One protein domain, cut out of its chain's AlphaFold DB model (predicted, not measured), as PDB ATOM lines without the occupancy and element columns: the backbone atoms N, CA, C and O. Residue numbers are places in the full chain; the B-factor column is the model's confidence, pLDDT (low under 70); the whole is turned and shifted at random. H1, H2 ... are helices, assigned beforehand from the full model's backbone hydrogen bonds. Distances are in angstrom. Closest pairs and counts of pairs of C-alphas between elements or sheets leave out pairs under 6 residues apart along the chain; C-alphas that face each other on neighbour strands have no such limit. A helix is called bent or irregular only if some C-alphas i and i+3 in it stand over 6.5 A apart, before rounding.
ATOM      1  N   ARG A  23     318.353 181.973 217.915       91.62
ATOM      2  CA  ARG A  23     319.553 181.345 218.476       91.62
ATOM      3  C   ARG A  23     320.759 181.451 217.549       91.62
ATOM      4  O   ARG A  23     321.862 181.660 218.042       91.62
ATOM      5  N   ALA A  24     320.553 181.328 216.239       91.38
ATOM      6  CA  ALA A  24     321.615 181.523 215.260       91.38
ATOM      7  C   ALA A  24     322.120 182.973 215.310       91.38
ATOM      8  O   ALA A  24     323.319 183.180 215.451       91.38
ATOM      9  N   SER A  25     321.225 183.967 215.332       91.81
ATOM     10  CA  SER A  25     321.597 185.382 215.487       91.81
ATOM     11  C   SER A  25     322.381 185.642 216.775       91.81
ATOM     12  O   SER A  25     323.422 186.284 216.740       91.81
ATOM     13  N   ARG A  26     321.958 185.064 217.907       94.12
ATOM     14  CA  ARG A  26     322.714 185.182 219.166       94.12
ATOM     15  C   ARG A  26     324.099 184.547 219.088       94.12
ATOM     16  O   ARG A  26     325.030 185.077 219.683       94.12
ATOM     17  N   LEU A  27     324.243 183.414 218.396       93.50
ATOM     18  CA  LEU A  27     325.554 182.809 218.168       93.50
ATOM     19  C   LEU A  27     326.448 183.759 217.362       93.50
ATOM     20  O   LEU A  27     327.608 183.932 217.735       93.50
ATOM     21  N   HIS A  28     325.890 184.399 216.326       92.12
ATOM     22  CA  HIS A  28     326.589 185.423 215.553       92.12
ATOM     23  C   HIS A  28     327.080 186.574 216.435       92.12
ATOM     24  O   HIS A  28     328.281 186.838 216.508       92.12
ATOM     25  N   ASP A  29     326.174 187.160 217.215       94.12
ATOM     26  CA  ASP A  29     326.498 188.264 218.117       94.12
ATOM     27  C   ASP A  29     327.603 187.905 219.119       94.12
ATOM     28  O   ASP A  29     328.460 188.732 219.440       94.12
ATOM     29  N   VAL A  30     327.567 186.688 219.672       95.62
ATOM     30  CA  VAL A  30     328.531 186.249 220.688       95.62
ATOM     31  C   VAL A  30     329.920 186.096 220.085       95.62
ATOM     32  O   VAL A  30     330.877 186.593 220.688       95.62
ATOM     33  N   TYR A  31     330.061 185.458 218.916       91.56
ATOM     34  CA  TYR A  31     331.398 185.297 218.346       91.56
ATOM     35  C   TYR A  31     331.972 186.646 217.906       91.56
ATOM     36  O   TYR A  31     333.137 186.909 218.202       91.56
ATOM     37  N   GLU A  32     331.176 187.535 217.300       93.06
ATOM     38  CA  GLU A  32     331.653 188.857 216.867       93.06
ATOM     39  C   GLU A  32     332.142 189.690 218.050       93.06
ATOM     40  O   GLU A  32     333.234 190.268 218.008       93.06
ATOM     41  N   LYS A  33     331.375 189.694 219.147       95.44
ATOM     42  CA  LYS A  33     331.763 190.370 220.391       95.44
ATOM     43  C   LYS A  33     333.017 189.754 220.996       95.44
ATOM     44  O   LYS A  33     333.901 190.492 221.430       95.44
ATOM     45  N   SER A  34     333.126 188.425 221.005       95.56
ATOM     46  CA  SER A  34     334.304 187.739 221.548       95.56
ATOM     47  C   SER A  34     335.567 188.013 220.722       95.56
ATOM     48  O   SER A  34     336.610 188.323 221.296       95.56
ATOM     49  N   LEU A  35     335.462 188.013 219.388       94.38
ATOM     50  CA  LEU A  35     336.555 188.339 218.475       94.38
ATOM     51  C   LEU A  35     336.981 189.799 218.639       94.38
ATOM     52  O   LEU A  35     338.170 190.082 218.774       94.38
ATOM     53  N   ALA A  36     336.024 190.728 218.686       93.19
ATOM     54  CA  ALA A  36     336.318 192.135 218.934       93.19
ATOM     55  C   ALA A  36     337.027 192.328 220.283       93.19
ATOM     56  O   ALA A  36     338.035 193.029 220.343       93.19
ATOM     57  N   SER A  37     336.556 191.661 221.340       95.06
ATOM     58  CA  SER A  37     337.191 191.706 222.658       95.06
ATOM     59  C   SER A  37     338.617 191.154 222.633       95.06
ATOM     60  O   SER A  37     339.511 191.777 223.199       95.06
ATOM     61  N   ALA A  38     338.855 190.020 221.967       92.81
ATOM     62  CA  ALA A  38     340.181 189.412 221.868       92.81
ATOM     63  C   ALA A  38     341.170 190.305 221.101       92.81
ATOM     64  O   ALA A  38     342.309 190.485 221.530       92.81
ATOM     65  N   LEU A  39     340.725 190.912 219.997       91.88
ATOM     66  CA  LEU A  39     341.545 191.824 219.201       91.88
ATOM     67  C   LEU A  39     341.840 193.136 219.937       91.88
ATOM     68  O   LEU A  39     342.940 193.668 219.804       91.88
ATOM     69  N   ASN A  40     340.903 193.633 220.749       90.81
ATOM     70  CA  ASN A  40     341.109 194.834 221.562       90.81
ATOM     71  C   ASN A  40     342.188 194.638 222.642       90.81
ATOM     72  O   ASN A  40     342.872 195.597 222.998       90.81
ATOM     73  N   THR A  41     342.388 193.407 223.127       91.94
ATOM     74  CA  THR A  41     343.488 193.070 224.048       91.94
ATOM     75  C   THR A  41     344.860 193.274 223.401       91.94
ATOM     76  O   THR A  41     345.819 193.641 224.082       91.94
ATOM     77  N   ILE A  42     344.966 193.108 222.077       88.94
ATOM     78  CA  ILE A  42     346.189 193.353 221.299       88.94
ATOM     79  C   ILE A  42     346.329 194.862 221.048       88.94
ATOM     80  O   ILE A  42     346.299 195.347 219.918       88.94
ATOM     81  N   SER A  43     346.450 195.630 222.127       91.69
ATOM     82  CA  SER A  43     346.574 197.083 222.060       91.69
ATOM     83  C   SER A  43     347.938 197.509 221.501       91.69
ATOM     84  O   SER A  43     348.962 196.858 221.729       91.69
ATOM     85  N   TYR A  44     347.968 198.637 220.787       92.38
ATOM     86  CA  TYR A  44     349.213 199.184 220.243       92.38
ATOM     87  C   TYR A  44     350.288 199.456 221.319       92.38
ATOM     88  O   TYR A  44     351.444 199.115 221.075       92.38
ATOM     89  N   PRO A  45     349.969 199.992 222.519       91.75
ATOM     90  CA  PRO A  45     350.973 200.199 223.564       91.75
ATOM     91  C   PRO A  45     351.663 198.900 223.990       91.75
ATOM     92  O   PRO A  45     352.892 198.848 223.999       91.75
ATOM     93  N   ALA A  46     350.893 197.836 224.245       90.31
ATOM     94  CA  ALA A  46     351.436 196.523 224.595       90.31
ATOM     95  C   ALA A  46     352.297 195.939 223.463       90.31
ATOM     96  O   ALA A  46     353.366 195.392 223.715       90.31
ATOM     97  N   PHE A  47     351.868 196.114 222.209       92.06
ATOM     98  CA  PHE A  47     352.618 195.667 221.039       92.06
ATOM     99  C   PHE A  47     353.937 196.437 220.859       92.06
ATOM    100  O   PHE A  47     354.990 195.838 220.665       92.06
ATOM    101  N   SER A  48     353.905 197.766 220.970       93.38
ATOM    102  CA  SER A  48     355.087 198.622 220.809       93.38
ATOM    103  C   SER A  48     356.138 198.414 221.903       93.38
ATOM    104  O   SER A  48     357.332 198.511 221.618       93.38
ATOM    105  N   ALA A  49     355.717 198.053 223.122       93.62
ATOM    106  CA  ALA A  49     356.617 197.737 224.230       93.62
ATOM    107  C   ALA A  49     357.521 196.526 223.930       93.62
ATOM    108  O   ALA A  49     358.662 196.488 224.383       93.62
ATOM    109  N   CYS A  50     357.050 195.576 223.115       92.81
ATOM    110  CA  CYS A  50     357.832 194.424 222.663       92.81
ATOM    111  C   CYS A  50     358.862 194.774 221.571       92.81
ATOM    112  O   CYS A  50     359.784 193.998 221.331       92.81
ATOM    113  N   PHE A  51     358.734 195.938 220.920       93.56
ATOM    114  CA  PHE A  51     359.599 196.379 219.816       93.56
ATOM    115  C   PHE A  51     360.159 197.801 220.037       93.56
ATOM    116  O   PHE A  51     359.969 198.682 219.193       93.56
ATOM    117  N   PRO A  52     360.893 198.055 221.138       93.06
ATOM    118  CA  PRO A  52     361.288 199.409 221.549       93.06
ATOM    119  C   PRO A  52     362.225 200.116 220.550       93.06
ATOM    120  O   PRO A  52     362.166 201.333 220.357       93.06
ATOM    121  N   THR A  53     363.081 199.361 219.857       93.12
ATOM    122  CA  THR A  53     364.015 199.895 218.850       93.12
ATOM    123  C   THR A  53     363.304 200.364 217.582       93.12
ATOM    124  O   THR A  53     363.658 201.397 217.018       93.12
ATOM    125  N   VAL A  54     362.279 199.636 217.138       90.12
ATOM    126  CA  VAL A  54     361.476 199.997 215.961       90.12
ATOM    127  C   VAL A  54     360.478 201.095 216.316       90.12
ATOM    128  O   VAL A  54     360.296 202.023 215.533       90.12
ATOM    129  N   ALA A  55     359.902 201.053 217.520       90.31
ATOM    130  CA  ALA A  55     358.985 202.076 218.013       90.31
ATOM    131  C   ALA A  55     359.631 203.473 218.081       90.31
ATOM    132  O   ALA A  55     358.965 204.464 217.794       90.31
ATOM    133  N   SER A  56     360.925 203.556 218.410       91.44
ATOM    134  CA  SER A  56     361.668 204.826 218.439       91.44
ATOM    135  C   SER A  56     362.126 205.303 217.057       91.44
ATOM    136  O   SER A  56     362.149 206.506 216.806       91.44
ATOM    137  N   ARG A  57     362.486 204.385 216.152       92.44
ATOM    138  CA  ARG A  57     363.030 204.727 214.824       92.44
ATOM    139  C   ARG A  57     361.968 204.923 213.743       92.44
ATOM    140  O   ARG A  57     362.180 205.713 212.832       92.44
ATOM    141  N   ALA A  58     360.857 204.193 213.813       92.38
ATOM    142  CA  ALA A  58     359.804 204.196 212.799       92.38
ATOM    143  C   ALA A  58     358.415 203.911 213.420       92.38
ATOM    144  O   ALA A  58     357.805 202.874 213.135       92.38
ATOM    145  N   PRO A  59     357.883 204.821 214.260       91.88
ATOM    146  CA  PRO A  59     356.610 204.615 214.959       91.88
ATOM    147  C   PRO A  59     355.421 204.452 214.004       91.88
ATOM    148  O   PRO A  59     354.553 203.614 214.236       91.88
ATOM    149  N   GLU A  60     355.389 205.203 212.902       92.06
ATOM    150  CA  GLU A  60     354.289 205.141 211.932       92.06
ATOM    151  C   GLU A  60     354.274 203.821 211.149       92.06
ATOM    152  O   GLU A  60     353.213 203.232 210.945       92.06
ATOM    153  N   ALA A  61     355.448 203.285 210.798       92.69
ATOM    154  CA  ALA A  61     355.547 201.971 210.167       92.69
ATOM    155  C   ALA A  61     355.082 200.856 211.121       92.69
ATOM    156  O   ALA A  61     354.354 199.954 210.710       92.69
ATOM    157  N   LEU A  62     355.443 200.940 212.408       93.25
ATOM    158  CA  LEU A  62     355.027 199.958 213.412       93.25
ATOM    159  C   LEU A  62     353.511 199.992 213.667       93.25
ATOM    160  O   LEU A  62     352.888 198.934 213.767       93.25
ATOM    161  N   LYS A  63     352.900 201.187 213.716       93.44
ATOM    162  CA  LYS A  63     351.434 201.343 213.783       93.44
ATOM    163  C   LYS A  63     350.746 200.742 212.564       93.44
ATOM    164  O   LYS A  63     349.745 200.045 212.721       93.44
ATOM    165  N   ALA A  64     351.282 200.979 211.367       94.19
ATOM    166  CA  ALA A  64     350.729 200.420 210.137       94.19
ATOM    167  C   ALA A  64     350.769 198.882 210.146       94.19
ATOM    168  O   ALA A  64     349.764 198.248 209.831       94.19
ATOM    169  N   VAL A  65     351.886 198.280 210.575       94.94
ATOM    170  CA  VAL A  65     352.017 196.818 210.709       94.94
ATOM    171  C   VAL A  65     351.029 196.263 211.734       94.94
ATOM    172  O   VAL A  65     350.337 195.289 211.444       94.94
ATOM    173  N   HIS A  66     350.919 196.890 212.909       94.81
ATOM    174  CA  HIS A  66     349.961 196.479 213.942       94.81
ATOM    175  C   HIS A  66     348.513 196.545 213.437       94.81
ATOM    176  O   HIS A  66     347.783 195.559 213.540       94.81
ATOM    177  N   GLY A  67     348.122 197.657 212.808       94.19
ATOM    178  CA  GLY A  67     346.786 197.826 212.234       94.19
ATOM    179  C   GLY A  67     346.479 196.807 211.134       94.19
ATOM    180  O   GLY A  67     345.402 196.209 211.125       94.19
ATOM    181  N   GLN A  68     347.438 196.544 210.240       95.62
ATOM    182  CA  GLN A  68     347.301 195.515 209.205       95.62
ATOM    183  C   GLN A  68     347.187 194.109 209.798       95.62
ATOM    184  O   GLN A  68     346.352 193.330 209.340       95.62
ATOM    185  N   MET A  69     347.983 193.786 210.818       94.56
ATOM    186  CA  MET A  69     347.941 192.493 211.499       94.56
ATOM    187  C   MET A  69     346.575 192.256 212.151       94.56
ATOM    188  O   MET A  69     345.955 191.223 211.905       94.56
ATOM    189  N   VAL A  70     346.079 193.222 212.933       95.06
ATOM    190  CA  VAL A  70     344.772 193.127 213.605       95.06
ATOM    191  C   VAL A  70     343.633 193.030 212.586       95.06
ATOM    192  O   VAL A  70     342.721 192.223 212.761       95.06
ATOM    193  N   SER A  71     343.696 193.811 211.505       94.31
ATOM    194  CA  SER A  71     342.689 193.784 210.438       94.31
ATOM    195  C   SER A  71     342.669 192.444 209.694       94.31
ATOM    196  O   SER A  71     341.610 191.835 209.545       94.31
ATOM    197  N   ARG A  72     343.838 191.920 209.296       95.81
ATOM    198  CA  ARG A  72     343.928 190.612 208.626       95.81
ATOM    199  C   ARG A  72     343.485 189.470 209.528       95.81
ATOM    200  O   ARG A  72     342.770 188.593 209.061       95.81
ATOM    201  N   LEU A  73     343.872 189.491 210.805       94.56
ATOM    202  CA  LEU A  73     343.449 188.475 211.766       94.56
ATOM    203  C   LEU A  73     341.929 188.494 211.966       94.56
ATOM    204  O   LEU A  73     341.312 187.436 212.024       94.56
ATOM    205  N   ARG A  74     341.321 189.688 212.021       95.06
ATOM    206  CA  ARG A  74     339.860 189.842 212.065       95.06
ATOM    207  C   ARG A  74     339.197 189.224 210.841       95.06
ATOM    208  O   ARG A  74     338.282 188.429 211.008       95.06
ATOM    209  N   GLN A  75     339.654 189.597 209.645       95.25
ATOM    210  CA  GLN A  75     339.065 189.126 208.395       95.25
ATOM    211  C   GLN A  75     339.175 187.604 208.281       95.25
ATOM    212  O   GLN A  75     338.169 186.931 208.103       95.25
ATOM    213  N   PHE A  76     340.378 187.068 208.499       95.62
ATOM    214  CA  PHE A  76     340.630 185.632 208.469       95.62
ATOM    215  C   PHE A  76     339.740 184.872 209.459       95.62
ATOM    216  O   PHE A  76     339.138 183.869 209.100       95.62
ATOM    217  N   ALA A  77     339.604 185.368 210.693       94.69
ATOM    218  CA  ALA A  77     338.744 184.730 211.681       94.69
ATOM    219  C   ALA A  77     337.270 184.723 211.247       94.69
ATOM    220  O   ALA A  77     336.615 183.693 211.374       94.69
ATOM    221  N   ILE A  78     336.746 185.843 210.734       94.12
ATOM    222  CA  ILE A  78     335.352 185.927 210.264       94.12
ATOM    223  C   ILE A  78     335.115 184.949 209.108       94.12
ATOM    224  O   ILE A  78     334.156 184.181 209.164       94.12
ATOM    225  N   ASP A  79     336.009 184.921 208.118       95.31
ATOM    226  CA  ASP A  79     335.882 184.049 206.945       95.31
ATOM    227  C   ASP A  79     335.891 182.560 207.339       95.31
ATOM    228  O   ASP A  79     335.043 181.783 206.889       95.31
ATOM    229  N   GLU A  80     336.792 182.163 208.242       95.88
ATOM    230  CA  GLU A  80     336.859 180.794 208.769       95.88
ATOM    231  C   GLU A  80     335.609 180.426 209.581       95.88
ATOM    232  O   GLU A  80     335.059 179.332 209.426       95.88
ATOM    233  N   PHE A  81     335.101 181.338 210.418       94.00
ATOM    234  CA  PHE A  81     333.855 181.097 211.148       94.00
ATOM    235  C   PHE A  81     332.674 180.916 210.194       94.00
ATOM    236  O   PHE A  81     331.886 179.983 210.372       94.00
ATOM    237  N   GLU A  82     332.555 181.749 209.163       92.75
ATOM    238  CA  GLU A  82     331.510 181.593 208.152       92.75
ATOM    239  C   GLU A  82     331.614 180.260 207.405       92.75
ATOM    240  O   GLU A  82     330.590 179.611 207.156       92.75
ATOM    241  N   MET A  83     332.830 179.831 207.069       95.81
ATOM    242  CA  MET A  83     333.071 178.536 206.436       95.81
ATOM    243  C   MET A  83     332.609 177.389 207.341       95.81
ATOM    244  O   MET A  83     331.805 176.557 206.914       95.81
ATOM    245  N   ILE A  84     333.009 177.390 208.616       94.81
ATOM    246  CA  ILE A  84     332.603 176.372 209.597       94.81
ATOM    247  C   ILE A  84     331.076 176.345 209.769       94.81
ATOM    248  O   ILE A  84     330.471 175.264 209.813       94.81
ATOM    249  N   LEU A  85     330.430 177.514 209.847       92.31
ATOM    250  CA  LEU A  85     328.973 177.620 209.981       92.31
ATOM    251  C   LEU A  85     328.244 176.994 208.783       92.31
ATOM    252  O   LEU A  85     327.238 176.296 208.982       92.31
ATOM    253  N   LYS A  86     328.763 177.200 207.564       92.31
ATOM    254  CA  LYS A  86     328.237 176.610 206.322       92.31
ATOM    255  C   LYS A  86     328.470 175.099 206.280       92.31
ATOM    256  O   LYS A  86     327.512 174.346 206.103       92.31
ATOM    257  N   GLU A  87     329.697 174.637 206.517       95.50
ATOM    258  CA  GLU A  87     330.054 173.210 206.478       95.50
ATOM    259  C   GLU A  87     329.249 172.369 207.468       95.50
ATOM    260  O   GLU A  87     328.795 171.264 207.161       95.50
ATOM    261  N   ARG A  88     329.069 172.882 208.687       94.31
ATOM    262  CA  ARG A  88     328.346 172.177 209.753       94.31
ATOM    263  C   ARG A  88     326.838 172.410 209.704       94.31
ATOM    264  O   ARG A  88     326.127 171.841 210.537       94.31
ATOM    265  N   LYS A  89     326.350 173.204 208.742       92.81
ATOM    266  CA  LYS A  89     324.933 173.575 208.581       92.81
ATOM    267  C   LYS A  89     324.329 174.067 209.898       92.81
ATOM    268  O   LYS A  89     323.252 173.641 210.315       92.81
ATOM    269  N   VAL A  90     325.063 174.926 210.603       93.19
ATOM    270  CA  VAL A  90     324.726 175.305 211.983       93.19
ATOM    271  C   VAL A  90     323.390 176.033 212.038       93.19
ATOM    272  O   VAL A  90     322.560 175.704 212.879       93.19
ATOM    273  N   VAL A  91     323.148 176.964 211.113       91.56
ATOM    274  CA  VAL A  91     321.894 177.730 211.054       91.56
ATOM    275  C   VAL A  91     320.689 176.801 210.895       91.56
ATOM    276  O   VAL A  91     319.745 176.885 211.674       91.56
ATOM    277  N   GLU A  92     320.765 175.848 209.964       90.31
ATOM    278  CA  GLU A  92     319.723 174.838 209.743       90.31
ATOM    279  C   GLU A  92     319.451 174.027 211.019       90.31
ATOM    280  O   GLU A  92     318.305 173.883 211.445       90.31
ATOM    281  N   ARG A  93     320.507 173.547 211.684       92.38
ATOM    282  CA  ARG A  93     320.382 172.736 212.905       92.38
ATOM    283  C   ARG A  93     319.820 173.525 214.083       92.38
ATOM    284  O   ARG A  93     318.985 173.003 214.819       92.38
ATOM    285  N   LEU A  94     320.250 174.772 214.269       92.69
ATOM    286  CA  LEU A  94     319.733 175.641 215.329       92.69
ATOM    287  C   LEU A  94     318.271 176.014 215.075       92.69
ATOM    288  O   LEU A  94     317.480 176.025 216.015       92.69
ATOM    289  N   ASN A  95     317.889 176.246 213.820       91.31
ATOM    290  CA  ASN A  95     316.497 176.485 213.448       91.31
ATOM    291  C   ASN A  95     315.632 175.233 213.658       91.31
ATOM    292  O   ASN A  95     314.530 175.330 214.199       91.31
ATOM    293  N   GLY A  96     316.147 174.051 213.307       90.12
ATOM    294  CA  GLY A  96     315.503 172.772 213.610       90.12
ATOM    295  C   GLY A  96     315.304 172.561 215.114       90.12
ATOM    296  O   GLY A  96     314.232 172.135 215.543       90.12
ATOM    297  N   LEU A  97     316.291 172.935 215.934       91.44
ATOM    298  CA  LEU A  97     316.176 172.893 217.392       91.44
ATOM    299  C   LEU A  97     315.076 173.831 217.911       91.44
ATOM    300  O   LEU A  97     314.272 173.409 218.741       91.44
ATOM    301  N   GLU A  98     315.001 175.071 217.422       90.62
ATOM    302  CA  GLU A  98     313.923 176.000 217.798       90.62
ATOM    303  C   GLU A  98     312.542 175.441 217.421       90.62
ATOM    304  O   GLU A  98     311.612 175.502 218.225       90.62
ATOM    305  N   ALA A  99     312.409 174.795 216.257       88.62
ATOM    306  CA  ALA A  99     311.161 174.140 215.865       88.62
ATOM    307  C   ALA A  99     310.753 173.013 216.835       88.62
ATOM    308  O   ALA A  99     309.575 172.898 217.188       88.62
ATOM    309  N   VAL A 100     311.715 172.209 217.305       89.12
ATOM    310  CA  VAL A 100     311.478 171.148 218.300       89.12
ATOM    311  C   VAL A 100     311.087 171.736 219.659       89.12
ATOM    312  O   VAL A 100     310.133 171.254 220.273       89.12
ATOM    313  N   ILE A 101     311.766 172.795 220.110       89.12
ATOM    314  CA  ILE A 101     311.448 173.492 221.367       89.12
ATOM    315  C   ILE A 101     310.028 174.061 221.315       89.12
ATOM    316  O   ILE A 101     309.245 173.860 222.243       89.12
ATOM    317  N   GLU A 102     309.664 174.722 220.219       88.25
ATOM    318  CA  GLU A 102     308.320 175.264 220.030       88.25
ATOM    319  C   GLU A 102     307.258 174.161 219.975       88.25
ATOM    320  O   GLU A 102     306.192 174.284 220.580       88.25
ATOM    321  N   ALA A 103     307.537 173.036 219.312       85.44
ATOM    322  CA  ALA A 103     306.638 171.886 219.320       85.44
ATOM    323  C   ALA A 103     306.447 171.300 220.731       85.44
ATOM    324  O   ALA A 103     305.327 170.925 221.081       85.44
ATOM    325  N   ALA A 104     307.505 171.237 221.544       83.62
ATOM    326  CA  ALA A 104     307.430 170.785 222.933       83.62
ATOM    327  C   ALA A 104     306.637 171.770 223.812       83.62
ATOM    328  O   ALA A 104     305.743 171.358 224.547       83.62
ATOM    329  N   ARG A 105     306.873 173.082 223.672       85.81
ATOM    330  CA  ARG A 105     306.090 174.124 224.365       85.81
ATOM    331  C   ARG A 105     304.601 174.031 224.040       85.81
ATOM    332  O   ARG A 105     303.777 174.111 224.946       85.81
ATOM    333  N   ARG A 106     304.253 173.807 222.767       86.38
ATOM    334  CA  ARG A 106     302.857 173.608 222.340       86.38
ATOM    335  C   ARG A 106     302.234 172.345 222.936       86.38
ATOM    336  O   ARG A 106     301.057 172.385 223.275       86.38
ATOM    337  N   ARG A 107     302.983 171.244 223.063       80.38
ATOM    338  CA  ARG A 107     302.494 170.005 223.704       80.38
ATOM    339  C   ARG A 107     302.219 170.207 225.190       80.38
ATOM    340  O   ARG A 107     301.107 169.921 225.630       80.38
ATOM    341  N   LYS A 108     303.159 170.831 225.905       81.31
ATOM    342  CA  LYS A 108     302.983 171.219 227.309       81.31
ATOM    343  C   LYS A 108     301.771 172.135 227.507       81.31
ATOM    344  O   LYS A 108     300.963 171.896 228.394       81.31
ATOM    345  N   ALA A 109     301.599 173.147 226.652       82.12
ATOM    346  CA  ALA A 109     300.464 174.071 226.725       82.12
ATOM    347  C   ALA A 109     299.102 173.403 226.451       82.12
ATOM    348  O   ALA A 109     298.082 173.881 226.934       82.12
ATOM    349  N   ARG A 110     299.076 172.306 225.684       80.31
ATOM    350  CA  ARG A 110     297.863 171.517 225.404       80.31
ATOM    351  C   ARG A 110     297.542 170.485 226.492       80.31
ATOM    352  O   ARG A 110     296.573 169.756 226.328       80.31
ATOM    353  N   GLY A 111     298.350 170.385 227.551       69.69
ATOM    354  CA  GLY A 111     298.159 169.405 228.625       69.69
ATOM    355  C   GLY A 111     298.478 167.956 228.239       69.69
ATOM    356  O   GLY A 111     298.262 167.064 229.040       69.69
ATOM    357  N   VAL A 112     299.028 167.703 227.044       61.06
ATOM    358  CA  VAL A 112     299.355 166.338 226.572       61.06
ATOM    359  C   VAL A 112     300.492 165.707 227.388       61.06
ATOM    360  O   VAL A 112     300.568 164.491 227.498       61.06
ATOM    361  N   ASP A 113     301.347 166.538 227.990       53.78
ATOM    362  CA  ASP A 113     302.453 166.112 228.856       53.78
ATOM    363  C   ASP A 113     302.129 166.279 230.361       53.78
ATOM    364  O   ASP A 113     303.033 166.183 231.186       53.78
TER     365      ASP A 113
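This is residues 23 to 113 of the 220 residues of an uncharacterized protein of Monilinia vaccinii-corymbosi (UniProt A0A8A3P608). What shape does the model have? It is a long, narrow helical body: H1 and the long helix H4 lie side by side in opposite directions, and the two short helices H2 and H3 make the turn between them at one end. At the other end of H4 the chain goes round an open corner, and H5 leads away as an arm that passes the first residues of H1 and adds to the length; residues 106 to 111 stick out. What is it made of, and how is it laid out in space? The printed part has 91 residues with five named helices, H1, H2, H3, H4 and H5 in that order, and no named strand, and its class is all helix. The whole is extended, with a radius of gyration of the C-alphas of 21.9 A and spans of 75 by 23 by 14 A.

Where does the printed part begin, and with what? H1, residues 23 to 41, begins at C-alpha 23 at (319.553, 181.345, 218.476) and is 27.2 A long from first to last C-alpha. What follows it? H2, residues 44 to 49, is 8.5 A long, and H3, residues 52 to 57, is 8.7 A long. Where are the two remaining helices? H4, residues 59 to 87, is the longest helix by residues and runs 42.0 A from C-alpha 59 at (356.610, 204.615, 214.959). H5, residues 90 to 109, is 28.4 A long and ends with C-alpha 109 at (300.464, 174.071, 226.725).

What does H1 touch? With residues 35 to 39 alone it touches residues 70 to 77 of H4, at a shallow tilt of 21 degrees, opposite ways; the closest C-alphas, those of Leu 39 and Val 70, are 6.6 A apart. With residues 23 to 24 alone it touches residues 90 to 98 of H5, at a steep tilt of 50 degrees, opposite ways; the closest C-alphas, those of Ala 24 and Val 91, are 5.7 A apart. How do H2 and H3 stand to H4? H2 touches residues 62 to 66 of H4 at a steep tilt of 58 degrees, opposite ways, and the closest C-alphas, those of Tyr 44 and His 66, are 6.9 A apart. H3 is close to H4 but not clearly touching, with the closest C-alphas, those of Ala 55 and Leu 62, 6.4 A apart. How do H4 and H5 stand, and which pairs are apart? H4 and H5 are close but not clearly touching, at a steep tilt of 55 degrees, the same way, with the closest C-alphas, those of Leu 85 and Val 91, 7.2 A apart. H3 is apart from H1 and from H5, and H2 is apart from H1 and from H5. What do the backbones show? In H1, H2, H3, H4 and H5 every O i to N i+4 pair is within hydrogen-bond range, and no helix is bent.

How large is it? The two C-alphas farthest apart, those of Arg 57 and Val 112, are 75.3 A apart, while those of Arg 23 and Asp 113, the first and last printed, are 25.1 A apart. Is there a cut, and is any link long? The printed part has no cut from residue 23 to 113, and the links H1 to H2, H2 to H3, H3 to H4 and H4 to H5 are tight. Which part stands free, and where is confidence low? Residues 106 to 111, of which 106 to 109 belong to H5, stand free. The mean pLDDT of the printed part is 91.0, and residues 111 to 113 are under 70.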